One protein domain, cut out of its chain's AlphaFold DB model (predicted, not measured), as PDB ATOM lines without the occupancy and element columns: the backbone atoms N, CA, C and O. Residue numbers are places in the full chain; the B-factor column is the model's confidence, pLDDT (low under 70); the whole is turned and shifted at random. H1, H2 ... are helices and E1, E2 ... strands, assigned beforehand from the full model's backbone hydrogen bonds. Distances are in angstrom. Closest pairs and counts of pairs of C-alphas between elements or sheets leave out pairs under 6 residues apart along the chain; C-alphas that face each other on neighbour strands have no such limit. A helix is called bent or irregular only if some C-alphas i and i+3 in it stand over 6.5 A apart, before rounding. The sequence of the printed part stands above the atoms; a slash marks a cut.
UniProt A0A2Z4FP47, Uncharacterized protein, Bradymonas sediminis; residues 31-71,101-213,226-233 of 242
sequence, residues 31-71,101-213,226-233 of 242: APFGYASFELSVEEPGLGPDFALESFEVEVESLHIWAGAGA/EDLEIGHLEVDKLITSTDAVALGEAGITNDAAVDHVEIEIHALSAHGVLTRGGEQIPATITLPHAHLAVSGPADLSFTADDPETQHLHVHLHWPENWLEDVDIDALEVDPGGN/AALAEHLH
ATOM      1  N   ALA A  31     -55.383 -28.583 -35.791       72.81
ATOM      2  CA  ALA A  31     -55.814 -27.207 -35.556       72.81
ATOM      3  C   ALA A  31     -55.892 -26.964 -34.031       72.81
ATOM      4  O   ALA A  31     -56.360 -27.869 -33.332       72.81
ATOM      5  N   PRO A  32     -55.446 -25.800 -33.519       82.25
ATOM      6  CA  PRO A  32     -55.492 -25.516 -32.089       82.25
ATOM      7  C   PRO A  32     -56.896 -25.733 -31.521       82.25
ATOM      8  O   PRO A  32     -57.888 -25.417 -32.181       82.25
ATOM      9  N   PHE A  33     -56.975 -26.238 -30.290       83.62
ATOM     10  CA  PHE A  33     -58.245 -26.414 -29.573       83.62
ATOM     11  C   PHE A  33     -58.914 -25.072 -29.257       83.62
ATOM     12  O   PHE A  33     -60.134 -24.985 -29.142       83.62
ATOM     13  N   GLY A  34     -58.109 -24.022 -29.141       88.25
ATOM     14  CA  GLY A  34     -58.535 -22.652 -28.935       88.25
ATOM     15  C   GLY A  34     -57.340 -21.711 -28.982       88.25
ATOM     16  O   GLY A  34     -56.213 -22.127 -29.272       88.25
ATOM     17  N   TYR A  35     -57.597 -20.441 -28.688       90.50
ATOM     18  CA  TYR A  35     -56.579 -19.398 -28.675       90.50
ATOM     19  C   TYR A  35     -56.679 -18.576 -27.392       90.50
ATOM     20  O   TYR A  35     -57.775 -18.265 -26.925       90.50
ATOM     21  N   ALA A  36     -55.536 -18.189 -26.839       91.56
ATOM     22  CA  ALA A  36     -55.452 -17.246 -25.733       91.56
ATOM     23  C   ALA A  36     -54.749 -15.977 -26.214       91.56
ATOM     24  O   ALA A  36     -53.612 -16.031 -26.673       91.56
ATOM     25  N   SER A  37     -55.420 -14.832 -26.128       93.94
ATOM     26  CA  SER A  37     -54.841 -13.522 -26.427       93.94
ATOM     27  C   SER A  37     -54.415 -12.837 -25.135       93.94
ATOM     28  O   SER A  37     -55.192 -12.781 -24.189       93.94
ATOM     29  N   PHE A  38     -53.200 -12.289 -25.105       94.19
ATOM     30  CA  PHE A  38     -52.573 -11.789 -23.884       94.19
ATOM     31  C   PHE A  38     -52.386 -10.276 -23.894       94.19
ATOM     32  O   PHE A  38     -51.824  -9.704 -24.833       94.19
ATOM     33  N   GLU A  39     -52.775  -9.639 -22.795       96.00
ATOM     34  CA  GLU A  39     -52.338  -8.299 -22.409       96.00
ATOM     35  C   GLU A  39     -51.538  -8.388 -21.112       96.00
ATOM     36  O   GLU A  39     -51.953  -9.075 -20.185       96.00
ATOM     37  N   LEU A  40     -50.424  -7.665 -21.021       96.56
ATOM     38  CA  LEU A  40     -49.624  -7.558 -19.806       96.56
ATOM     39  C   LEU A  40     -49.636  -6.121 -19.303       96.56
ATOM     40  O   LEU A  40     -49.359  -5.196 -20.064       96.56
ATOM     41  N   SER A  41     -49.890  -5.938 -18.016       96.62
ATOM     42  CA  SER A  41     -49.508  -4.722 -17.300       96.62
ATOM     43  C   SER A  41     -48.495  -5.062 -16.213       96.62
ATOM     44  O   SER A  41     -48.521  -6.144 -15.624       96.62
ATOM     45  N   VAL A  42     -47.575  -4.134 -15.978       96.19
ATOM     46  CA  VAL A  42     -46.473  -4.311 -15.034       96.19
ATOM     47  C   VAL A  42     -46.580  -3.253 -13.951       96.19
ATOM     48  O   VAL A  42     -46.776  -2.074 -14.246       96.19
ATOM     49  N   GLU A  43     -46.471  -3.671 -12.694       95.00
ATOM     50  CA  GLU A  43     -46.407  -2.751 -11.566       95.00
ATOM     51  C   GLU A  43     -45.118  -1.913 -11.606       95.00
ATOM     52  O   GLU A  43     -44.057  -2.390 -12.012       95.00
ATOM     53  N   GLU A  44     -45.199  -0.653 -11.177       93.88
ATOM     54  CA  GLU A  44     -44.005   0.179 -11.011       93.88
ATOM     55  C   GLU A  44     -43.106  -0.410  -9.901       93.88
ATOM     56  O   GLU A  44     -43.597  -0.653  -8.796       93.88
ATOM     57  N   PRO A  45     -41.799  -0.638 -10.144       93.25
ATOM     58  CA  PRO A  45     -40.891  -1.190  -9.140       93.25
ATOM     59  C   PRO A  45     -40.820  -0.386  -7.836       93.25
ATOM     60  O   PRO A  45     -40.396   0.772  -7.811       93.25
ATOM     61  N   GLY A  46     -41.140  -1.034  -6.715       93.12
ATOM     62  CA  GLY A  46     -40.952  -0.469  -5.381       93.12
ATOM     63  C   GLY A  46     -39.522  -0.668  -4.880       93.12
ATOM     64  O   GLY A  46     -39.230  -1.674  -4.248       93.12
ATOM     65  N   LEU A  47     -38.622   0.291  -5.107       94.50
ATOM     66  CA  LEU A  47     -37.202   0.172  -4.720       94.50
ATOM     67  C   LEU A  47     -36.898   0.545  -3.258       94.50
ATOM     68  O   LEU A  47     -35.773   0.365  -2.799       94.50
ATOM     69  N   GLY A  48     -37.892   1.031  -2.515       92.75
ATOM     70  CA  GLY A  48     -37.739   1.490  -1.136       92.75
ATOM     71  C   GLY A  48     -37.547   3.007  -1.008       92.75
ATOM     72  O   GLY A  48     -37.448   3.724  -2.002       92.75
ATOM     73  N   PRO A  49     -37.527   3.532   0.231       91.81
ATOM     74  CA  PRO A  49     -37.617   4.972   0.496       91.81
ATOM     75  C   PRO A  49     -36.371   5.768   0.092       91.81
ATOM     76  O   PRO A  49     -36.464   6.978  -0.117       91.81
ATOM     77  N   ASP A  50     -35.216   5.111   0.002       92.88
ATOM     78  CA  ASP A  50     -33.951   5.760  -0.334       92.88
ATOM     79  C   ASP A  50     -33.756   5.920  -1.846       92.88
ATOM     80  O   ASP A  50     -32.841   6.627  -2.264       92.88
ATOM     81  N   PHE A  51     -34.615   5.322  -2.676       96.75
ATOM     82  CA  PHE A  51     -34.510   5.392  -4.129       96.75
ATOM     83  C   PHE A  51     -35.722   6.096  -4.738       96.75
ATOM     84  O   PHE A  51     -36.861   5.651  -4.610       96.75
ATOM     85  N   ALA A  52     -35.473   7.190  -5.451       96.69
ATOM     86  CA  ALA A  52     -36.480   7.852  -6.267       96.69
ATOM     87  C   ALA A  52     -36.412   7.299  -7.694       96.69
ATOM     88  O   ALA A  52     -35.466   7.603  -8.422       96.69
ATOM     89  N   LEU A  53     -37.398   6.481  -8.075       96.88
ATOM     90  CA  LEU A  53     -37.512   5.917  -9.419       96.88
ATOM     91  C   LEU A  53     -37.874   7.006 -10.437       96.88
ATOM     92  O   LEU A  53     -38.765   7.822 -10.202       96.88
ATOM     93  N   GLU A  54     -37.184   7.007 -11.574       97.31
ATOM     94  CA  GLU A  54     -37.464   7.892 -12.709       97.31
ATOM     95  C   GLU A  54     -38.019   7.115 -13.905       97.31
ATOM     96  O   GLU A  54     -38.933   7.587 -14.582       97.31
ATOM     97  N   SER A  55     -37.479   5.923 -14.167       97.38
ATOM     98  CA  SER A  55     -37.953   5.025 -15.219       97.38
ATOM     99  C   SER A  55     -37.555   3.582 -14.940       97.38
ATOM    100  O   SER A  55     -36.564   3.324 -14.257       97.38
ATOM    101  N   PHE A  56     -38.288   2.642 -15.530       97.44
ATOM    102  CA  PHE A  56     -37.971   1.220 -15.502       97.44
ATOM    103  C   PHE A  56     -38.176   0.601 -16.883       97.44
ATOM    104  O   PHE A  56     -38.952   1.117 -17.693       97.44
ATOM    105  N   GLU A  57     -37.492  -0.508 -17.136       97.44
ATOM    106  CA  GLU A  57     -37.680  -1.317 -18.332       97.44
ATOM    107  C   GLU A  57     -37.688  -2.801 -17.951       97.44
ATOM    108  O   GLU A  57     -36.891  -3.250 -17.126       97.44
ATOM    109  N   VAL A  58     -38.606  -3.558 -18.545       96.75
ATOM    110  CA  VAL A  58     -38.758  -5.004 -18.343       96.75
ATOM    111  C   VAL A  58     -38.799  -5.658 -19.711       96.75
ATOM    112  O   VAL A  58     -39.672  -5.349 -20.519       96.75
ATOM    113  N   GLU A  59     -37.848  -6.538 -19.983       96.75
ATOM    114  CA  GLU A  59     -37.799  -7.322 -21.209       96.75
ATOM    115  C   GLU A  59     -38.445  -8.683 -20.957       96.75
ATOM    116  O   GLU A  59     -37.945  -9.480 -20.163       96.75
ATOM    117  N   VAL A  60     -39.578  -8.918 -21.614       96.00
ATOM    118  CA  VAL A  60     -40.317 -10.180 -21.567       96.00
ATOM    119  C   VAL A  60     -39.918 -11.020 -22.770       96.00
ATOM    120  O   VAL A  60     -40.066 -10.565 -23.906       96.00
ATOM    121  N   GLU A  61     -39.426 -12.227 -22.512       95.75
ATOM    122  CA  GLU A  61     -38.950 -13.166 -23.534       95.75
ATOM    123  C   GLU A  61     -40.115 -13.989 -24.078       95.75
ATOM    124  O   GLU A  61     -40.402 -13.971 -25.277       95.75
ATOM    125  N   SER A  62     -40.849 -14.636 -23.177       95.19
ATOM    126  CA  SER A  62     -41.856 -15.634 -23.520       95.19
ATOM    127  C   SER A  62     -43.010 -15.653 -22.512       95.19
ATOM    128  O   SER A  62     -42.936 -15.099 -21.407       95.19
ATOM    129  N   LEU A  63     -44.107 -16.284 -22.922       95.56
ATOM    130  CA  LEU A  63     -45.232 -16.641 -22.071       95.56
ATOM    131  C   LEU A  63     -45.625 -18.094 -22.336       95.56
ATOM    132  O   LEU A  63     -45.810 -18.495 -23.486       95.56
ATOM    133  N   HIS A  64     -45.823 -18.843 -21.259       94.75
ATOM    134  CA  HIS A  64     -46.193 -20.250 -21.271       94.75
ATOM    135  C   HIS A  64     -47.546 -20.452 -20.582       94.75
ATOM    136  O   HIS A  64     -47.885 -19.765 -19.614       94.75
ATOM    137  N   ILE A  65     -48.330 -21.399 -21.089       93.19
ATOM    138  CA  ILE A  65     -49.600 -21.841 -20.509       93.19
ATOM    139  C   ILE A  65     -49.435 -23.304 -20.130       93.19
ATOM    140  O   ILE A  65     -49.136 -24.139 -20.988       93.19
ATOM    141  N   TRP A  66     -49.680 -23.607 -18.864       92.12
ATOM    142  CA  TRP A  66     -49.421 -24.916 -18.288       92.12
ATOM    143  C   TRP A  66     -50.714 -25.576 -17.822       92.12
ATOM    144  O   TRP A  66     -51.606 -24.930 -17.262       92.12
ATOM    145  N   ALA A  67     -50.797 -26.885 -18.034       88.94
ATOM    146  CA  ALA A  67     -51.790 -27.756 -17.429       88.94
ATOM    147  C   ALA A  67     -51.146 -28.546 -16.284       88.94
ATOM    148  O   ALA A  67     -50.053 -29.093 -16.437       88.94
ATOM    149  N   GLY A  68     -51.833 -28.608 -15.143       77.62
ATOM    150  CA  GLY A  68     -51.290 -29.203 -13.923       77.62
ATOM    151  C   GLY A  68     -51.199 -30.734 -13.950       77.62
ATOM    152  O   GLY A  68     -51.922 -31.423 -14.680       77.62
ATOM    153  N   ALA A  69     -50.341 -31.255 -13.070       62.75
ATOM    154  CA  ALA A  69     -50.141 -32.663 -12.729       62.75
ATOM    155  C   ALA A  69     -51.463 -33.457 -12.565       62.75
ATOM    156  O   ALA A  69     -52.079 -33.488 -11.496       62.75
ATOM    157  N   GLY A  70     -51.914 -34.110 -13.639       49.72
ATOM    158  CA  GLY A  70     -53.206 -34.806 -13.712       49.72
ATOM    159  C   GLY A  70     -53.915 -34.669 -15.060       49.72
ATOM    160  O   GLY A  70     -54.888 -35.382 -15.304       49.72
ATOM    161  N   ALA A  71     -53.418 -33.795 -15.939       50.88
ATOM    162  CA  ALA A  71     -53.780 -33.788 -17.347       50.88
ATOM    163  C   ALA A  71     -53.450 -35.151 -17.978       50.88
ATOM    164  O   ALA A  71     -52.291 -35.567 -18.022       50.88
ATOM    165  N   GLU A 101     -45.503 -34.398 -14.442       67.75
ATOM    166  CA  GLU A 101     -44.851 -33.146 -14.795       67.75
ATOM    167  C   GLU A 101     -45.910 -32.211 -15.385       67.75
ATOM    168  O   GLU A 101     -46.844 -32.665 -16.059       67.75
ATOM    169  N   ASP A 102     -45.780 -30.915 -15.106       79.75
ATOM    170  CA  ASP A 102     -46.642 -29.910 -15.714       79.75
ATOM    171  C   ASP A 102     -46.496 -29.979 -17.238       79.75
ATOM    172  O   ASP A 102     -45.394 -30.099 -17.784       79.75
ATOM    173  N   LEU A 103     -47.629 -29.953 -17.936       87.62
ATOM    174  CA  LEU A 103     -47.669 -30.065 -19.386       87.62
ATOM    175  C   LEU A 103     -47.813 -28.673 -19.991       87.62
ATOM    176  O   LEU A 103     -48.804 -27.991 -19.738       87.62
ATOM    177  N   GLU A 104     -46.861 -28.265 -20.828       90.38
ATOM    178  CA  GLU A 104     -47.005 -27.039 -21.611       90.38
ATOM    179  C   GLU A 104     -48.061 -27.256 -22.699       90.38
ATOM    180  O   GLU A 104     -47.951 -28.171 -23.521       90.38
ATOM    181  N   ILE A 105     -49.095 -26.419 -22.704       90.44
ATOM    182  CA  ILE A 105     -50.220 -26.524 -23.644       90.44
ATOM    183  C   ILE A 105     -50.369 -25.291 -24.533       90.44
ATOM    184  O   ILE A 105     -51.210 -25.275 -25.429       90.44
ATOM    185  N   GLY A 106     -49.551 -24.265 -24.312       91.44
ATOM    186  CA  GLY A 106     -49.481 -23.084 -25.157       91.44
ATOM    187  C   GLY A 106     -48.210 -22.290 -24.890       91.44
ATOM    188  O   GLY A 106     -47.753 -22.200 -23.754       91.44
ATOM    189  N   HIS A 107     -47.677 -21.699 -25.956       94.56
ATOM    190  CA  HIS A 107     -46.431 -20.944 -25.943       94.56
ATOM    191  C   HIS A 107     -46.559 -19.698 -26.813       94.56
ATOM    192  O   HIS A 107     -47.096 -19.760 -27.925       94.56
ATOM    193  N   LEU A 108     -46.022 -18.580 -26.335       94.88
ATOM    194  CA  LEU A 108     -45.875 -17.350 -27.094       94.88
ATOM    195  C   LEU A 108     -44.466 -16.789 -26.900       94.88
ATOM    196  O   LEU A 108     -44.129 -16.337 -25.810       94.88
ATOM    197  N   GLU A 109     -43.691 -16.732 -27.981       94.94
ATOM    198  CA  GLU A 109     -42.493 -15.889 -28.044       94.94
ATOM    199  C   GLU A 109     -42.944 -14.420 -28.107       94.94
ATOM    200  O   GLU A 109     -43.757 -14.041 -28.959       94.94
ATOM    201  N   VAL A 110     -42.460 -13.595 -27.180       91.75
ATOM    202  CA  VAL A 110     -42.919 -12.213 -26.985       91.75
ATOM    203  C   VAL A 110     -41.855 -11.205 -27.416       91.75
ATOM    204  O   VAL A 110     -42.194 -10.258 -28.131       91.75
ATOM    205  N   ASP A 111     -40.602 -11.393 -26.985       91.44
ATOM    206  CA  ASP A 111     -39.457 -10.500 -27.234       91.44
ATOM    207  C   ASP A 111     -39.822  -9.003 -27.154       91.44
ATOM    208  O   ASP A 111     -39.698  -8.236 -28.122       91.44
ATOM    209  N   LYS A 112     -40.344  -8.569 -25.998       94.31
ATOM    210  CA  LYS A 112     -40.932  -7.231 -25.839       94.31
ATOM    211  C   LYS A 112     -40.390  -6.462 -24.646       94.31
ATOM    212  O   LYS A 112     -40.426  -6.924 -23.513       94.31
ATOM    213  N   LEU A 113     -40.003  -5.214 -24.908       95.94
ATOM    214  CA  LEU A 113     -39.607  -4.247 -23.888       95.94
ATOM    215  C   LEU A 113     -40.820  -3.450 -23.385       95.94
ATOM    216  O   LEU A 113     -41.462  -2.725 -24.154       95.94
ATOM    217  N   ILE A 114     -41.110  -3.560 -22.092       95.88
ATOM    218  CA  ILE A 114     -42.170  -2.841 -21.383       95.88
ATOM    219  C   ILE A 114     -41.548  -1.698 -20.582       95.88
ATOM    220  O   ILE A 114     -40.644  -1.916 -19.782       95.88
ATOM    221  N   THR A 115     -42.038  -0.476 -20.793       95.38
ATOM    222  CA  THR A 115     -41.487   0.757 -20.188       95.38
ATOM    223  C   THR A 115     -42.547   1.616 -19.494       95.38
ATOM    224  O   THR A 115     -42.308   2.774 -19.152       95.38
ATOM    225  N   SER A 116     -43.755   1.074 -19.320       93.00
ATOM    226  CA  SER A 116     -44.892   1.751 -18.696       93.00
ATOM    227  C   SER A 116     -45.764   0.764 -17.934       93.00
ATOM    228  O   SER A 116     -45.789  -0.417 -18.268       93.00
ATOM    229  N   THR A 117     -46.559   1.270 -16.994       93.75
ATOM    230  CA  THR A 117     -47.547   0.477 -16.244       93.75
ATOM    231  C   THR A 117     -48.839   0.204 -17.021       93.75
ATOM    232  O   THR A 117     -49.699  -0.541 -16.556       93.75
ATOM    233  N   ASP A 118     -49.019   0.843 -18.180       93.94
ATOM    234  CA  ASP A 118     -50.183   0.625 -19.037       93.94
ATOM    235  C   ASP A 118     -50.196  -0.796 -19.613       93.94
ATOM    236  O   ASP A 118     -49.156  -1.423 -19.810       93.94
ATOM    237  N   ALA A 119     -51.395  -1.288 -19.921       93.06
ATOM    238  CA  ALA A 119     -51.580  -2.591 -20.539       93.06
ATOM    239  C   ALA A 119     -50.995  -2.631 -21.957       93.06
ATOM    240  O   ALA A 119     -51.289  -1.776 -22.799       93.06
ATOM    241  N   VAL A 120     -50.213  -3.664 -22.235       94.62
ATOM    242  CA  VAL A 120     -49.540  -3.888 -23.506       94.62
ATOM    243  C   VAL A 120     -49.970  -5.242 -24.058       94.62
ATOM    244  O   VAL A 120     -49.746  -6.274 -23.436       94.62
ATOM    245  N   ALA A 121     -50.547  -5.254 -25.260       94.69
ATOM    246  CA  ALA A 121     -50.864  -6.500 -25.955       94.69
ATOM    247  C   ALA A 121     -49.574  -7.276 -26.261       94.69
ATOM    248  O   ALA A 121     -48.669  -6.716 -26.888       94.69
ATOM    249  N   LEU A 122     -49.479  -8.532 -25.833       92.62
ATOM    250  CA  LEU A 122     -48.323  -9.396 -26.079       92.62
ATOM    251  C   LEU A 122     -48.494 -10.220 -27.355       92.62
ATOM    252  O   LEU A 122     -47.561 -10.314 -28.144       92.62
ATOM    253  N   GLY A 123     -49.696 -10.739 -27.603       92.56
ATOM    254  CA  GLY A 123     -49.966 -11.573 -28.771       92.56
ATOM    255  C   GLY A 123     -51.076 -12.583 -28.517       92.56
ATOM    256  O   GLY A 123     -51.937 -12.366 -27.665       92.56
ATOM    257  N   GLU A 124     -51.055 -13.668 -29.283       93.50
ATOM    258  CA  GLU A 124     -51.999 -14.777 -29.183       93.50
ATOM    259  C   GLU A 124     -51.231 -16.103 -29.237       93.50
ATOM    260  O   GLU A 124     -50.401 -16.287 -30.127       93.50
ATOM    261  N   ALA A 125     -51.507 -17.007 -28.295       91.94
ATOM    262  CA  ALA A 125     -50.981 -18.368 -28.277       91.94
ATOM    263  C   ALA A 125     -52.078 -19.359 -28.683       91.94
ATOM    264  O   ALA A 125     -53.222 -19.252 -28.234       91.94
ATOM    265  N   GLY A 126     -51.723 -20.335 -29.517       90.88
ATOM    266  CA  GLY A 126     -52.590 -21.475 -29.812       90.88
ATOM    267  C   GLY A 126     -52.491 -22.530 -28.714       90.88
ATOM    268  O   GLY A 126     -51.395 -22.813 -28.234       90.88
ATOM    269  N   ILE A 127     -53.628 -23.117 -28.344       88.81
ATOM    270  CA  ILE A 127     -53.697 -24.174 -27.333       88.81
ATOM    271  C   ILE A 127     -53.637 -25.541 -28.015       88.81
ATOM    272  O   ILE A 127     -54.456 -25.845 -28.889       88.81
ATOM    273  N   THR A 128     -52.654 -26.356 -27.642       88.31
ATOM    274  CA  THR A 128     -52.300 -27.591 -28.354       88.31
ATOM    275  C   THR A 128     -53.095 -28.817 -27.905       88.31
ATOM    276  O   THR A 128     -53.173 -29.789 -28.653       88.31
ATOM    277  N   ASN A 129     -53.726 -28.781 -26.728       82.12
ATOM    278  CA  ASN A 129     -54.598 -29.846 -26.221       82.12
ATOM    279  C   ASN A 129     -55.723 -29.295 -25.317       82.12
ATOM    280  O   ASN A 129     -55.754 -28.109 -25.008       82.12
ATOM    281  N   ASP A 130     -56.674 -30.142 -24.925       80.00
ATOM    282  CA  ASP A 130     -57.847 -29.777 -24.118       80.00
ATOM    283  C   ASP A 130     -57.650 -29.952 -22.603       80.00
ATOM    284  O   ASP A 130     -58.628 -29.928 -21.846       80.00
ATOM    285  N   ALA A 131     -56.408 -30.115 -22.140       85.12
ATOM    286  CA  ALA A 131     -56.132 -30.190 -20.716       85.12
ATOM    287  C   ALA A 131     -56.548 -28.892 -20.009       85.12
ATOM    288  O   ALA A 131     -56.444 -27.787 -20.546       85.12
ATOM    289  N   ALA A 132     -57.025 -29.034 -18.772       84.81
ATOM    290  CA  ALA A 132     -57.401 -27.889 -17.961       84.81
ATOM    291  C   ALA A 132     -56.163 -27.033 -17.663       84.81
ATOM    292  O   ALA A 132     -55.177 -27.538 -17.120       84.81
ATOM    293  N   VAL A 133     -56.234 -25.743 -18.003       87.88
ATOM    294  CA  VAL A 133     -55.197 -24.776 -17.642       87.88
ATOM    295  C   VAL A 133     -55.139 -24.656 -16.125       87.88
ATOM    296  O   VAL A 133     -56.171 -24.525 -15.466       87.88
ATOM    297  N   ASP A 134     -53.928 -24.705 -15.588       89.19
ATOM    298  CA  ASP A 134     -53.652 -24.523 -14.166       89.19
ATOM    299  C   ASP A 134     -53.033 -23.144 -13.911       89.19
ATOM    300  O   ASP A 134     -53.511 -22.362 -13.082       89.19
ATOM    301  N   HIS A 135     -52.000 -22.800 -14.679       92.38
ATOM    302  CA  HIS A 135     -51.273 -21.551 -14.509       92.38
ATOM    303  C   HIS A 135     -50.688 -21.027 -15.823       92.38
ATOM    304  O   HIS A 135     -50.574 -21.737 -16.823       92.38
ATOM    305  N   VAL A 136     -50.326 -19.748 -15.810       94.56
ATOM    306  CA  VAL A 136     -49.462 -19.139 -16.823       94.56
ATOM    307  C   VAL A 136     -48.137 -18.753 -16.195       94.56
ATOM    308  O   VAL A 136     -48.067 -18.445 -15.003       94.56
ATOM    309  N   GLU A 137     -47.103 -18.728 -17.017       96.19
ATOM    310  CA  GLU A 137     -45.767 -18.303 -16.643       96.19
ATOM    311  C   GLU A 137     -45.240 -17.291 -17.655       96.19
ATOM    312  O   GLU A 137     -45.482 -17.416 -18.853       96.19
ATOM    313  N   ILE A 138     -44.551 -16.266 -17.167       95.75
ATOM    314  CA  ILE A 138     -43.851 -15.287 -17.993       95.75
ATOM    315  C   ILE A 138     -42.367 -15.372 -17.668       95.75
ATOM    316  O   ILE A 138     -41.990 -15.287 -16.496       95.75
ATOM    317  N   GLU A 139     -41.535 -15.470 -18.701       96.38
ATOM    318  CA  GLU A 139     -40.085 -15.389 -18.555       96.38
ATOM    319  C   GLU A 139     -39.609 -13.953 -18.775       96.38
ATOM    320  O   GLU A 139     -39.844 -13.321 -19.813       96.38
ATOM    321  N   ILE A 140     -38.917 -13.425 -17.770       95.12
ATOM    322  CA  ILE A 140     -38.341 -12.086 -17.797       95.12
ATOM    323  C   ILE A 140     -36.854 -12.212 -18.093       95.12
ATOM    324  O   ILE A 140     -36.072 -12.712 -17.276       95.12
ATOM    325  N   HIS A 141     -36.464 -11.719 -19.264       94.69
ATOM    326  CA  HIS A 141     -35.089 -11.765 -19.731       94.69
ATOM    327  C   HIS A 141     -34.213 -10.756 -19.003       94.69
ATOM    328  O   HIS A 141     -33.111 -11.073 -18.562       94.69
ATOM    329  N   ALA A 142     -34.681  -9.518 -18.892       94.56
ATOM    330  CA  ALA A 142     -33.892  -8.432 -18.340       94.56
ATOM    331  C   ALA A 142     -34.769  -7.403 -17.637       94.56
ATOM    332  O   ALA A 142     -35.938  -7.199 -17.964       94.56
ATOM    333  N   LEU A 143     -34.154  -6.731 -16.673       95.38
ATOM    334  CA  LEU A 143     -34.779  -5.696 -15.871       95.38
ATOM    335  C   LEU A 143     -33.808  -4.534 -15.682       95.38
ATOM    336  O   LEU A 143     -32.644  -4.729 -15.310       95.38
ATOM    337  N   SER A 144     -34.303  -3.317 -15.878       96.69
ATOM    338  CA  SER A 144     -33.580  -2.096 -15.552       96.69
ATOM    339  C   SER A 144     -34.454  -1.130 -14.757       96.69
ATOM    340  O   SER A 144     -35.663  -1.015 -14.960       96.69
ATOM    341  N   ALA A 145     -33.830  -0.425 -13.820       97.00
ATOM    342  CA  ALA A 145     -34.453   0.677 -13.107       97.00
ATOM    343  C   ALA A 145     -33.454   1.821 -12.960       97.00
ATOM    344  O   ALA A 145     -32.302   1.628 -12.565       97.00
ATOM    345  N   HIS A 146     -33.907   3.026 -13.277       97.88
ATOM    346  CA  HIS A 146     -33.095   4.232 -13.294       97.88
ATOM    347  C   HIS A 146     -33.696   5.272 -12.362       97.88
ATOM    348  O   HIS A 146     -34.917   5.440 -12.295       97.88
ATOM    349  N   GLY A 147     -32.829   5.980 -11.648       97.81
ATOM    350  CA  GLY A 147     -33.258   7.064 -10.785       97.81
ATOM    351  C   GLY A 147     -32.143   7.580  -9.896       97.81
ATOM    352  O   GLY A 147     -30.978   7.652 -10.294       97.81
ATOM    353  N   VAL A 148     -32.508   7.963  -8.676       97.75
ATOM    354  CA  VAL A 148     -31.601   8.616  -7.732       97.75
ATOM    355  C   VAL A 148     -31.633   7.898  -6.392       97.75
ATOM    356  O   VAL A 148     -32.680   7.813  -5.754       97.75
ATOM    357  N   LEU A 149     -30.465   7.443  -5.937       97.12
ATOM    358  CA  LEU A 149     -30.270   6.849  -4.621       97.12
ATOM    359  C   LEU A 149     -29.820   7.917  -3.620       97.12
ATOM    360  O   LEU A 149     -28.878   8.673  -3.867       97.12
ATOM    361  N   THR A 150     -30.470   7.957  -2.465       95.81
ATOM    362  CA  THR A 150     -30.103   8.809  -1.339       95.81
ATOM    363  C   THR A 150     -29.214   8.026  -0.382       95.81
ATOM    364  O   THR A 150     -29.668   7.099   0.276       95.81
ATOM    365  N   ARG A 151     -27.944   8.421  -0.259       92.12
ATOM    366  CA  ARG A 151     -26.979   7.793   0.652       92.12
ATOM    367  C   ARG A 151     -26.315   8.839   1.526       92.12
ATOM    368  O   ARG A 151     -25.721   9.790   1.026       92.12
ATOM    369  N   GLY A 152     -26.427   8.694   2.846       88.31
ATOM    370  CA  GLY A 152     -25.865   9.666   3.792       88.31
ATOM    371  C   GLY A 152     -26.392  11.101   3.607       88.31
ATOM    372  O   GLY A 152     -25.714  12.056   3.983       88.31
ATOM    373  N   GLY A 153     -27.583  11.263   3.014       91.25
ATOM    374  CA  GLY A 153     -28.184  12.558   2.671       91.25
ATOM    375  C   GLY A 153     -27.718  13.168   1.341       91.25
ATOM    376  O   GLY A 153     -28.175  14.254   0.987       91.25
ATOM    377  N   GLU A 154     -26.835  12.494   0.603       94.19
ATOM    378  CA  GLU A 154     -26.440  12.859  -0.758       94.19
ATOM    379  C   GLU A 154     -27.302  12.114  -1.780       94.19
ATOM    380  O   GLU A 154     -27.616  10.941  -1.592       94.19
ATOM    381  N   GLN A 155     -27.681  12.800  -2.857       96.38
ATOM    382  CA  GLN A 155     -28.422  12.228  -3.977       96.38
ATOM    383  C   GLN A 155     -27.448  11.854  -5.090       96.38
ATOM    384  O   GLN A 155     -26.782  12.728  -5.648       96.38
ATOM    385  N   ILE A 156     -27.372  10.565  -5.400       97.44
ATOM    386  CA  ILE A 156     -26.431  10.000  -6.364       97.44
ATOM    387  C   ILE A 156     -27.242   9.326  -7.474       97.44
ATOM    388  O   ILE A 156     -28.096   8.493  -7.162       97.44
ATOM    389  N   PRO A 157     -27.009   9.653  -8.759       98.00
ATOM    390  CA  PRO A 157     -27.641   8.933  -9.857       98.00
ATOM    391  C   PRO A 157     -27.331   7.441  -9.756       98.00
ATOM    392  O   PRO A 157     -26.178   7.049  -9.550       98.00
ATOM    393  N   ALA A 158     -28.363   6.619  -9.886       97.56
ATOM    394  CA  ALA A 158     -28.264   5.188  -9.709       97.56
ATOM    395  C   ALA A 158     -28.990   4.440 -10.827       97.56
ATOM    396  O   ALA A 158     -30.032   4.858 -11.331       97.56
ATOM    397  N   THR A 159     -28.406   3.323 -11.239       97.31
ATOM    398  CA  THR A 159     -28.983   2.418 -12.227       97.31
ATOM    399  C   THR A 159     -28.850   0.995 -11.720       97.31
ATOM    400  O   THR A 159     -27.758   0.554 -11.370       97.31
ATOM    401  N   ILE A 160     -29.974   0.293 -11.681       96.69
ATOM    402  CA  ILE A 160     -30.048  -1.142 -11.445       96.69
ATOM    403  C   ILE A 160     -30.184  -1.800 -12.813       96.69
ATOM    404  O   ILE A 160     -31.005  -1.384 -13.629       96.69
ATOM    405  N   THR A 161     -29.360  -2.802 -13.083       95.06
ATOM    406  CA  THR A 161     -29.424  -3.590 -14.308       95.06
ATOM    407  C   THR A 161     -29.188  -5.044 -13.953       95.06
ATOM    408  O   THR A 161     -28.091  -5.416 -13.539       95.06
ATOM    409  N   LEU A 162     -30.226  -5.853 -14.136       93.00
ATOM    410  CA  LEU A 162     -30.176  -7.303 -14.013       93.00
ATOM    411  C   LEU A 162     -30.323  -7.877 -15.427       93.00
ATOM    412  O   LEU A 162     -31.445  -8.139 -15.871       93.00
ATOM    413  N   PRO A 163     -29.216  -7.961 -16.193       84.00
ATOM    414  CA  PRO A 163     -29.244  -8.637 -17.478       84.00
ATOM    415  C   PRO A 163     -29.445 -10.129 -17.228       84.00
ATOM    416  O   PRO A 163     -28.880 -10.661 -16.275       84.00
ATOM    417  N   HIS A 164     -30.200 -10.808 -18.090       80.88
ATOM    418  CA  HIS A 164     -30.416 -12.250 -17.954       80.88
ATOM    419  C   HIS A 164     -30.985 -12.620 -16.579       80.88
ATOM    420  O   HIS A 164     -30.523 -13.561 -15.937       80.88
ATOM    421  N   ALA A 165     -31.978 -11.851 -16.124       78.44
ATOM    422  CA  ALA A 165     -32.687 -12.127 -14.884       78.44
ATOM    423  C   ALA A 165     -33.204 -13.573 -14.864       78.44
ATOM    424  O   ALA A 165     -33.227 -14.174 -13.794       78.44
ATOM    425  N   HIS A 166     -33.566 -14.119 -16.041       83.12
ATOM    426  CA  HIS A 166     -34.107 -15.472 -16.225       83.12
ATOM    427  C   HIS A 166     -35.168 -15.792 -15.170       83.12
ATOM    428  O   HIS A 166     -35.219 -16.882 -14.601       83.12
ATOM    429  N   LEU A 167     -35.978 -14.778 -14.869       91.31
ATOM    430  CA  LEU A 167     -36.960 -14.836 -13.812       91.31
ATOM    431  C   LEU A 167     -38.244 -15.377 -14.427       91.31
ATOM    432  O   LEU A 167     -38.933 -14.665 -15.157       91.31
ATOM    433  N   ALA A 168     -38.535 -16.639 -14.130       93.12
ATOM    434  CA  ALA A 168     -39.825 -17.247 -14.402       93.12
ATOM    435  C   ALA A 168     -40.807 -16.823 -13.305       93.12
ATOM    436  O   ALA A 168     -40.584 -17.083 -12.119       93.12
ATOM    437  N   VAL A 169     -41.867 -16.118 -13.695       94.12
ATOM    438  CA  VAL A 169     -42.926 -15.686 -12.780       94.12
ATOM    439  C   VAL A 169     -44.216 -16.370 -13.183       94.12
ATOM    440  O   VAL A 169     -44.737 -16.113 -14.266       94.12
ATOM    441  N   SER A 170     -44.753 -17.197 -12.295       93.06
ATOM    442  CA  SER A 170     -45.965 -17.970 -12.557       93.06
ATOM    443  C   SER A 170     -47.152 -17.449 -11.733       93.06
ATOM    444  O   SER A 170     -47.002 -16.799 -10.690       93.06
ATOM    445  N   GLY A 171     -48.367 -17.710 -12.206       92.19
ATOM    446  CA  GLY A 171     -49.598 -17.428 -11.472       92.19
ATOM    447  C   GLY A 171     -50.788 -18.202 -12.030       92.19
ATOM    448  O   GLY A 171     -50.778 -18.578 -13.201       92.19
ATOM    449  N   PRO A 172     -51.821 -18.451 -11.206       91.25
ATOM    450  CA  PRO A 172     -52.957 -19.271 -11.610       91.25
ATOM    451  C   PRO A 172     -53.690 -18.643 -12.794       91.25
ATOM    452  O   PRO A 172     -53.760 -17.416 -12.886       91.25
ATOM    453  N   ALA A 173     -54.272 -19.469 -13.660       88.50
ATOM    454  CA  ALA A 173     -55.068 -19.024 -14.797       88.50
ATOM    455  C   ALA A 173     -56.296 -19.919 -14.981       88.50
ATOM    456  O   ALA A 173     -56.193 -21.137 -14.943       88.50
ATOM    457  N   ASP A 174     -57.459 -19.304 -15.186       81.94
ATOM    458  CA  ASP A 174     -58.732 -20.012 -15.359       81.94
ATOM    459  C   ASP A 174     -59.225 -19.831 -16.797       81.94
ATOM    460  O   ASP A 174     -60.088 -19.003 -17.074       81.94
ATOM    461  N   LEU A 175     -58.603 -20.546 -17.735       82.19
ATOM    462  CA  LEU A 175     -58.963 -20.529 -19.153       82.19
ATOM    463  C   LEU A 175     -59.724 -21.811 -19.509       82.19
ATOM    464  O   LEU A 175     -59.242 -22.915 -19.257       82.19
ATOM    465  N   SER A 176     -60.886 -21.681 -20.156       77.69
ATOM    466  CA  SER A 176     -61.692 -22.833 -20.591       77.69
ATOM    467  C   SER A 176     -61.819 -22.922 -22.113       77.69
ATOM    468  O   SER A 176     -62.491 -22.091 -22.719       77.69
ATOM    469  N   PHE A 177     -61.222 -23.936 -22.736       75.44
ATOM    470  CA  PHE A 177     -61.324 -24.178 -24.181       75.44
ATOM    471  C   PHE A 177     -62.243 -25.372 -24.458       75.44
ATOM    472  O   PHE A 177     -62.268 -26.326 -23.685       75.44
ATOM    473  N   THR A 178     -63.025 -25.335 -25.543       64.06
ATOM    474  CA  THR A 178     -63.902 -26.458 -25.915       64.06
ATOM    475  C   THR A 178     -63.723 -26.828 -27.380       64.06
ATOM    476  O   THR A 178     -63.634 -25.953 -28.233       64.06
ATOM    477  N   ALA A 179     -63.730 -28.129 -27.685       59.69
ATOM    478  CA  ALA A 179     -63.573 -28.632 -29.054       59.69
ATOM    479  C   ALA A 179     -64.704 -28.200 -30.012       59.69
ATOM    480  O   ALA A 179     -64.529 -28.227 -31.230       59.69
ATOM    481  N   ASP A 180     -65.861 -27.813 -29.466       58.00
ATOM    482  CA  ASP A 180     -67.037 -27.411 -30.239       58.00
ATOM    483  C   ASP A 180     -67.042 -25.908 -30.597       58.00
ATOM    484  O   ASP A 180     -67.823 -25.512 -31.467       58.00
ATOM    485  N   ASP A 181     -66.177 -25.090 -29.974       54.22
ATOM    486  CA  ASP A 181     -66.051 -23.650 -30.250       54.22
ATOM    487  C   ASP A 181     -64.629 -23.125 -29.930       54.22
ATOM    488  O   ASP A 181     -64.324 -22.842 -28.765       54.22
ATOM    489  N   PRO A 182     -63.726 -23.006 -30.929       61.69
ATOM    490  CA  PRO A 182     -62.383 -22.463 -30.739       61.69
ATOM    491  C   PRO A 182     -62.446 -20.929 -30.653       61.69
ATOM    492  O   PRO A 182     -61.981 -20.217 -31.546       61.69
ATOM    493  N   GLU A 183     -63.079 -20.407 -29.605       77.81
ATOM    494  CA  GLU A 183     -63.109 -18.972 -29.331       77.81
ATOM    495  C   GLU A 183     -61.757 -18.510 -28.762       77.81
ATOM    496  O   GLU A 183     -61.113 -19.206 -27.969       77.81
ATOM    497  N   THR A 184     -61.317 -17.315 -29.167       87.50
ATOM    498  CA  THR A 184     -60.184 -16.644 -28.523       87.50
ATOM    499  C   THR A 184     -60.636 -16.117 -27.164       87.50
ATOM    500  O   THR A 184     -61.536 -15.279 -27.098       87.50
ATOM    501  N   GLN A 185     -59.984 -16.555 -26.089       89.75
ATOM    502  CA  GLN A 185     -60.152 -15.963 -24.762       89.75
ATOM    503  C   GLN A 185     -59.105 -14.880 -24.532       89.75
ATOM    504  O   GLN A 185     -57.928 -15.063 -24.844       89.75
ATOM    505  N   HIS A 186     -59.521 -13.748 -23.973       91.88
ATOM    506  CA  HIS A 186     -58.615 -12.653 -23.654       91.88
ATOM    507  C   HIS A 186     -58.159 -12.764 -22.198       91.88
ATOM    508  O   HIS A 186     -58.961 -12.625 -21.277       91.88
ATOM    509  N   LEU A 187     -56.866 -12.997 -21.991       92.94
ATOM    510  CA  LEU A 187     -56.233 -13.018 -20.682       92.94
ATOM    511  C   LEU A 187     -55.484 -11.709 -20.445       92.94
ATOM    512  O   LEU A 187     -54.573 -11.343 -21.190       92.94
ATOM    513  N   HIS A 188     -55.837 -11.021 -19.367       95.00
ATOM    514  CA  HIS A 188     -55.036  -9.931 -18.843       95.00
ATOM    515  C   HIS A 188     -54.151 -10.454 -17.712       95.00
ATOM    516  O   HIS A 188     -54.643 -11.027 -16.742       95.00
ATOM    517  N   VAL A 189     -52.847 -10.238 -17.833       95.12
ATOM    518  CA  VAL A 189     -51.841 -10.629 -16.852       95.12
ATOM    519  C   VAL A 189     -51.296  -9.376 -16.173       95.12
ATOM    520  O   VAL A 189     -50.935  -8.397 -16.826       95.12
ATOM    521  N   HIS A 190     -51.244  -9.405 -14.849       96.75
ATOM    522  CA  HIS A 190     -50.683  -8.356 -14.010       96.75
ATOM    523  C   HIS A 190     -49.423  -8.890 -13.328       96.75
ATOM    524  O   HIS A 190     -49.503  -9.807 -12.505       96.75
ATOM    525  N   LEU A 191     -48.266  -8.319 -13.665       96.44
ATOM    526  CA  LEU A 191     -46.997  -8.638 -13.019       96.44
ATOM    527  C   LEU A 191     -46.806  -7.769 -11.777       96.44
ATOM    528  O   LEU A 191     -46.706  -6.543 -11.876       96.44
ATOM    529  N   HIS A 192     -46.734  -8.429 -10.623       96.25
ATOM    530  CA  HIS A 192     -46.490  -7.810  -9.330       96.25
ATOM    531  C   HIS A 192     -45.083  -8.100  -8.838       96.25
ATOM    532  O   HIS A 192     -44.623  -9.247  -8.843       96.25
ATOM    533  N   TRP A 193     -44.448  -7.059  -8.315       94.88
ATOM    534  CA  TRP A 193     -43.124  -7.149  -7.727       94.88
ATOM    535  C   TRP A 193     -43.194  -7.280  -6.203       94.88
ATOM    536  O   TRP A 193     -44.156  -6.823  -5.581       94.88
ATOM    537  N   PRO A 194     -42.164  -7.857  -5.569       93.56
ATOM    538  CA  PRO A 194     -41.919  -7.653  -4.150       93.56
ATOM    539  C   PRO A 194     -41.767  -6.160  -3.824       93.56
ATOM    540  O   PRO A 194     -41.287  -5.379  -4.650       93.56
ATOM    541  N   GLU A 195     -42.166  -5.762  -2.619       91.81
ATOM    542  CA  GLU A 195     -41.949  -4.398  -2.133       91.81
ATOM    543  C   GLU A 195     -40.498  -4.211  -1.670       91.81
ATOM    544  O   GLU A 195     -39.914  -5.109  -1.080       91.81
ATOM    545  N   ASN A 196     -39.964  -3.001  -1.842       93.50
ATOM    546  CA  ASN A 196     -38.665  -2.557  -1.325       93.50
ATOM    547  C   ASN A 196     -37.472  -3.412  -1.775       93.50
ATOM    548  O   ASN A 196     -36.738  -3.938  -0.944       93.50
ATOM    549  N   TRP A 197     -37.197  -3.471  -3.080       94.06
ATOM    550  CA  TRP A 197     -36.124  -4.329  -3.610       94.06
ATOM    551  C   TRP A 197     -34.758  -4.098  -2.951       94.06
ATOM    552  O   TRP A 197     -33.976  -5.030  -2.797       94.06
ATOM    553  N   LEU A 198     -34.451  -2.861  -2.550       94.56
ATOM    554  CA  LEU A 198     -33.164  -2.526  -1.936       94.56
ATOM    555  C   LEU A 198     -33.084  -2.850  -0.433       94.56
ATOM    556  O   LEU A 198     -32.069  -2.528   0.177       94.56
ATOM    557  N   GLU A 199     -34.102  -3.468   0.177       92.56
ATOM    558  CA  GLU A 199     -34.110  -3.790   1.616       92.56
ATOM    559  C   GLU A 199     -32.919  -4.672   2.029       92.56
ATOM    560  O   GLU A 199     -32.315  -4.445   3.079       92.56
ATOM    561  N   ASP A 200     -32.533  -5.622   1.174       91.38
ATOM    562  CA  ASP A 200     -31.428  -6.558   1.423       91.38
ATOM    563  C   ASP A 200     -30.059  -6.035   0.941       91.38
ATOM    564  O   ASP A 200     -29.034  -6.714   1.069       91.38
ATOM    565  N   VAL A 201     -30.013  -4.821   0.381       93.69
ATOM    566  CA  VAL A 201     -28.797  -4.222  -0.179       93.69
ATOM    567  C   VAL A 201     -28.137  -3.289   0.834       93.69
ATOM    568  O   VAL A 201     -28.719  -2.309   1.291       93.69
ATOM    569  N   ASP A 202     -26.856  -3.531   1.128       93.81
ATOM    570  CA  ASP A 202     -26.037  -2.594   1.906       93.81
ATOM    571  C   ASP A 202     -25.669  -1.365   1.054       93.81
ATOM    572  O   ASP A 202     -24.648  -1.336   0.361       93.81
ATOM    573  N   ILE A 203     -26.530  -0.343   1.098       92.88
ATOM    574  CA  ILE A 203     -26.392   0.915   0.347       92.88
ATOM    575  C   ILE A 203     -25.062   1.626   0.652       92.88
ATOM    576  O   ILE A 203     -24.451   2.232  -0.239       92.88
ATOM    577  N   ASP A 204     -24.581   1.547   1.893       92.25
ATOM    578  CA  ASP A 204     -23.346   2.212   2.315       92.25
ATOM    579  C   ASP A 204     -22.095   1.529   1.742       92.25
ATOM    580  O   ASP A 204     -21.064   2.183   1.559       92.25
ATOM    581  N   ALA A 205     -22.193   0.243   1.397       93.00
ATOM    582  CA  ALA A 205     -21.123  -0.521   0.762       93.00
ATOM    583  C   ALA A 205     -21.061  -0.361  -0.768       93.00
ATOM    584  O   ALA A 205     -20.104  -0.843  -1.378       93.00
ATOM    585  N   LEU A 206     -22.037   0.308  -1.398       95.44
ATOM    586  CA  LEU A 206     -22.088   0.439  -2.855       95.44
ATOM    587  C   LEU A 206     -20.937   1.292  -3.406       95.44
ATOM    588  O   LEU A 206     -20.725   2.450  -3.027       95.44
ATOM    589  N   GLU A 207     -20.219   0.735  -4.370       95.25
ATOM    590  CA  GLU A 207     -19.170   1.421  -5.105       95.25
ATOM    591  C   GLU A 207     -19.769   2.403  -6.117       95.25
ATOM    592  O   GLU A 207     -20.753   2.112  -6.803       95.25
ATOM    593  N   VAL A 208     -19.145   3.580  -6.206       94.44
ATOM    594  CA  VAL A 208     -19.468   4.617  -7.192       94.44
ATOM    595  C   VAL A 208     -18.503   4.479  -8.360       94.44
ATOM    596  O   VAL A 208     -17.288   4.379  -8.163       94.44
ATOM    597  N   ASP A 209     -19.038   4.491  -9.573       91.88
ATOM    598  CA  ASP A 209     -18.249   4.438 -10.794       91.88
ATOM    599  C   ASP A 209     -17.391   5.718 -10.978       91.88
ATOM    600  O   ASP A 209     -17.582   6.737 -10.303       91.88
ATOM    601  N   PRO A 210     -16.425   5.727 -11.916       89.88
ATOM    602  CA  PRO A 210     -15.627   6.922 -12.203       89.88
ATOM    603  C   PRO A 210     -16.428   8.136 -12.711       89.88
ATOM    604  O   PRO A 210     -15.883   9.241 -12.757       89.88
ATOM    605  N   GLY A 211     -17.675   7.935 -13.141       90.44
ATOM    606  CA  GLY A 211     -18.602   8.968 -13.598       90.44
ATOM    607  C   GLY A 211     -19.412   9.618 -12.473       90.44
ATOM    608  O   GLY A 211     -20.087  10.612 -12.734       90.44
ATOM    609  N   GLY A 212     -19.312   9.113 -11.239       93.12
ATOM    610  CA  GLY A 212     -20.078   9.606 -10.095       93.12
ATOM    611  C   GLY A 212     -21.461   8.969  -9.947       93.12
ATOM    612  O   GLY A 212     -22.294   9.536  -9.246       93.12
ATOM    613  N   ASN A 213     -21.712   7.824 -10.586       95.69
ATOM    614  CA  ASN A 213     -22.982   7.100 -10.524       95.69
ATOM    615  C   ASN A 213     -22.827   5.789  -9.754       95.69
ATOM    616  O   ASN A 213     -21.742   5.213  -9.682       95.69
ATOM    617  N   ALA A 226     -26.943  -9.727  -6.979       92.56
ATOM    618  CA  ALA A 226     -27.363 -11.059  -6.553       92.56
ATOM    619  C   ALA A 226     -28.431 -11.019  -5.446       92.56
ATOM    620  O   ALA A 226     -29.374 -11.803  -5.483       92.56
ATOM    621  N   ALA A 227     -28.305 -10.101  -4.479       93.38
ATOM    622  CA  ALA A 227     -29.320  -9.911  -3.442       93.38
ATOM    623  C   ALA A 227     -30.661  -9.452  -4.036       93.38
ATOM    624  O   ALA A 227     -31.704  -9.986  -3.673       93.38
ATOM    625  N   LEU A 228     -30.626  -8.522  -4.996       93.50
ATOM    626  CA  LEU A 228     -31.817  -8.076  -5.720       93.50
ATOM    627  C   LEU A 228     -32.458  -9.211  -6.519       93.50
ATOM    628  O   LEU A 228     -33.666  -9.391  -6.436       93.50
ATOM    629  N   ALA A 229     -31.668  -9.983  -7.266       91.69
ATOM    630  CA  ALA A 229     -32.176 -11.112  -8.040       91.69
ATOM    631  C   ALA A 229     -32.886 -12.140  -7.143       91.69
ATOM    632  O   ALA A 229     -33.997 -12.558  -7.452       91.69
ATOM    633  N   GLU A 230     -32.292 -12.474  -5.992       91.00
ATOM    634  CA  GLU A 230     -32.912 -13.388  -5.029       91.00
ATOM    635  C   GLU A 230     -34.213 -12.824  -4.449       91.00
ATOM    636  O   GLU A 230     -35.208 -13.537  -4.346       91.00
ATOM    637  N   HIS A 231     -34.231 -11.535  -4.109       92.50
ATOM    638  CA  HIS A 231     -35.431 -10.867  -3.611       92.50
ATOM    639  C   HIS A 231     -36.568 -10.909  -4.648       92.50
ATOM    640  O   HIS A 231     -37.725 -11.168  -4.312       92.50
ATOM    641  N   LEU A 232     -36.233 -10.712  -5.926       93.19
ATOM    642  CA  LEU A 232     -37.177 -10.706  -7.044       93.19
ATOM    643  C   LEU A 232     -37.799 -12.072  -7.360       93.19
ATOM    644  O   LEU A 232     -38.872 -12.091  -7.961       93.19
ATOM    645  N   HIS A 233     -37.232 -13.189  -6.890       89.25
ATOM    646  CA  HIS A 233     -37.899 -14.499  -6.954       89.25
ATOM    647  C   HIS A 233     -39.263 -14.517  -6.232       89.25
ATOM    648  O   HIS A 233     -40.065 -15.419  -6.450       89.25
TER     649      HIS A 233
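Overview. This is residues 31 to 71, 101 to 213 and 226 to 233 of the 242 residues of an uncharacterized protein of Bradymonas sediminis (UniProt A0A2Z4FP47). This is a long, rod-shaped sandwich: a five-stranded sheet, E2, E3, E5, E6 and E7, has the smaller sheet E4, E1, E8 over part of its length, and both are strongly twisted. The hairpin E5 and E6 makes one end of the rod, the loop between E7 and E8 reaches the other, and the short helix H2 packs beside E6 and E7, with the short helix H1 touching H2. The printed part has 162 residues, with eight strands followed by two helices, E1 to E8, H1, H2, and is mostly strand. The larger sheet is branched, with antiparallel pairs; the smaller, in the order E4, E1, E8, is mixed. The whole is loose, with a radius of gyration of the C-alphas of 19.0 A and spans of 65 by 29 by 23 A.

Along the chain. Find C-alpha 34 at (-58.535, -22.652, -28.935), where E1, residues 34 to 42, begins. Next comes E2, residues 51 to 67, 39.7 A long, which bends by 85 degrees at residue 54. E3 is residues 103 to 114, 27.8 A long, and E4 is residues 120 to 127. The longest strand, E5, runs 46.8 A over residues 133 to 151, ending at C-alpha 151 (-26.979, 7.793, 0.652). Then read E6, residues 154 to 162, E7, residues 167 to 172, and E8, residues 184 to 192. H1 is residues 197 to 200, irregular, with C-alphas 197 and 200 7.2 A apart; H2, residues 226 to 232, ends at C-alpha 232 (-37.177, -10.706, -7.044).

Arrangement. Start at E5, which has E2 on one side and E6 and E7 on the other. Look for N 144 and O 57, 2.9 A, between E5 and E2, N 147 and O 158, 3.0 A, in the hairpin E5 and E6, and N 138 and O 169, 2.9 A, between E5 and E7. E3 lies on one side of E2 and E5 on the other side; between E2 and E3, antiparallel neighbours, N 60 and O 112 are within hydrogen-bond range at 2.9 A. The two sheets, face to face, stand 8.9 A centre to centre where they face. In the smaller sheet, E1 is parallel to E8, N 37 and O 185 at 2.8 A, and antiparallel to E4, N 38 and O 123 at 2.9 A. H2 is on the larger sheet; its closest C-alphas to E6 are Ala 229 and Leu 162, 7.4 A apart. H1 touches H2, closest at the C-alphas of Trp 197 and Leu 228, 6.1 A. In H2 every O i to N i+4 pair is within hydrogen-bond range; H1 is too short for such a pair.

Size, cuts and confidence. The two C-alphas farthest apart are those of Gly 152 and Asp 180, 65.0 A. Residues 72 to 100 are not printed, with 9.3 A from C-alpha 71 to C-alpha 101, nor are 214 to 225, with 19.1 A from C-alpha 213 to C-alpha 226. The link E7 to E8 is long. The model's mean pLDDT over the printed part is 90.3; residues 69 to 71, 101 and 178 to 182 are under 70.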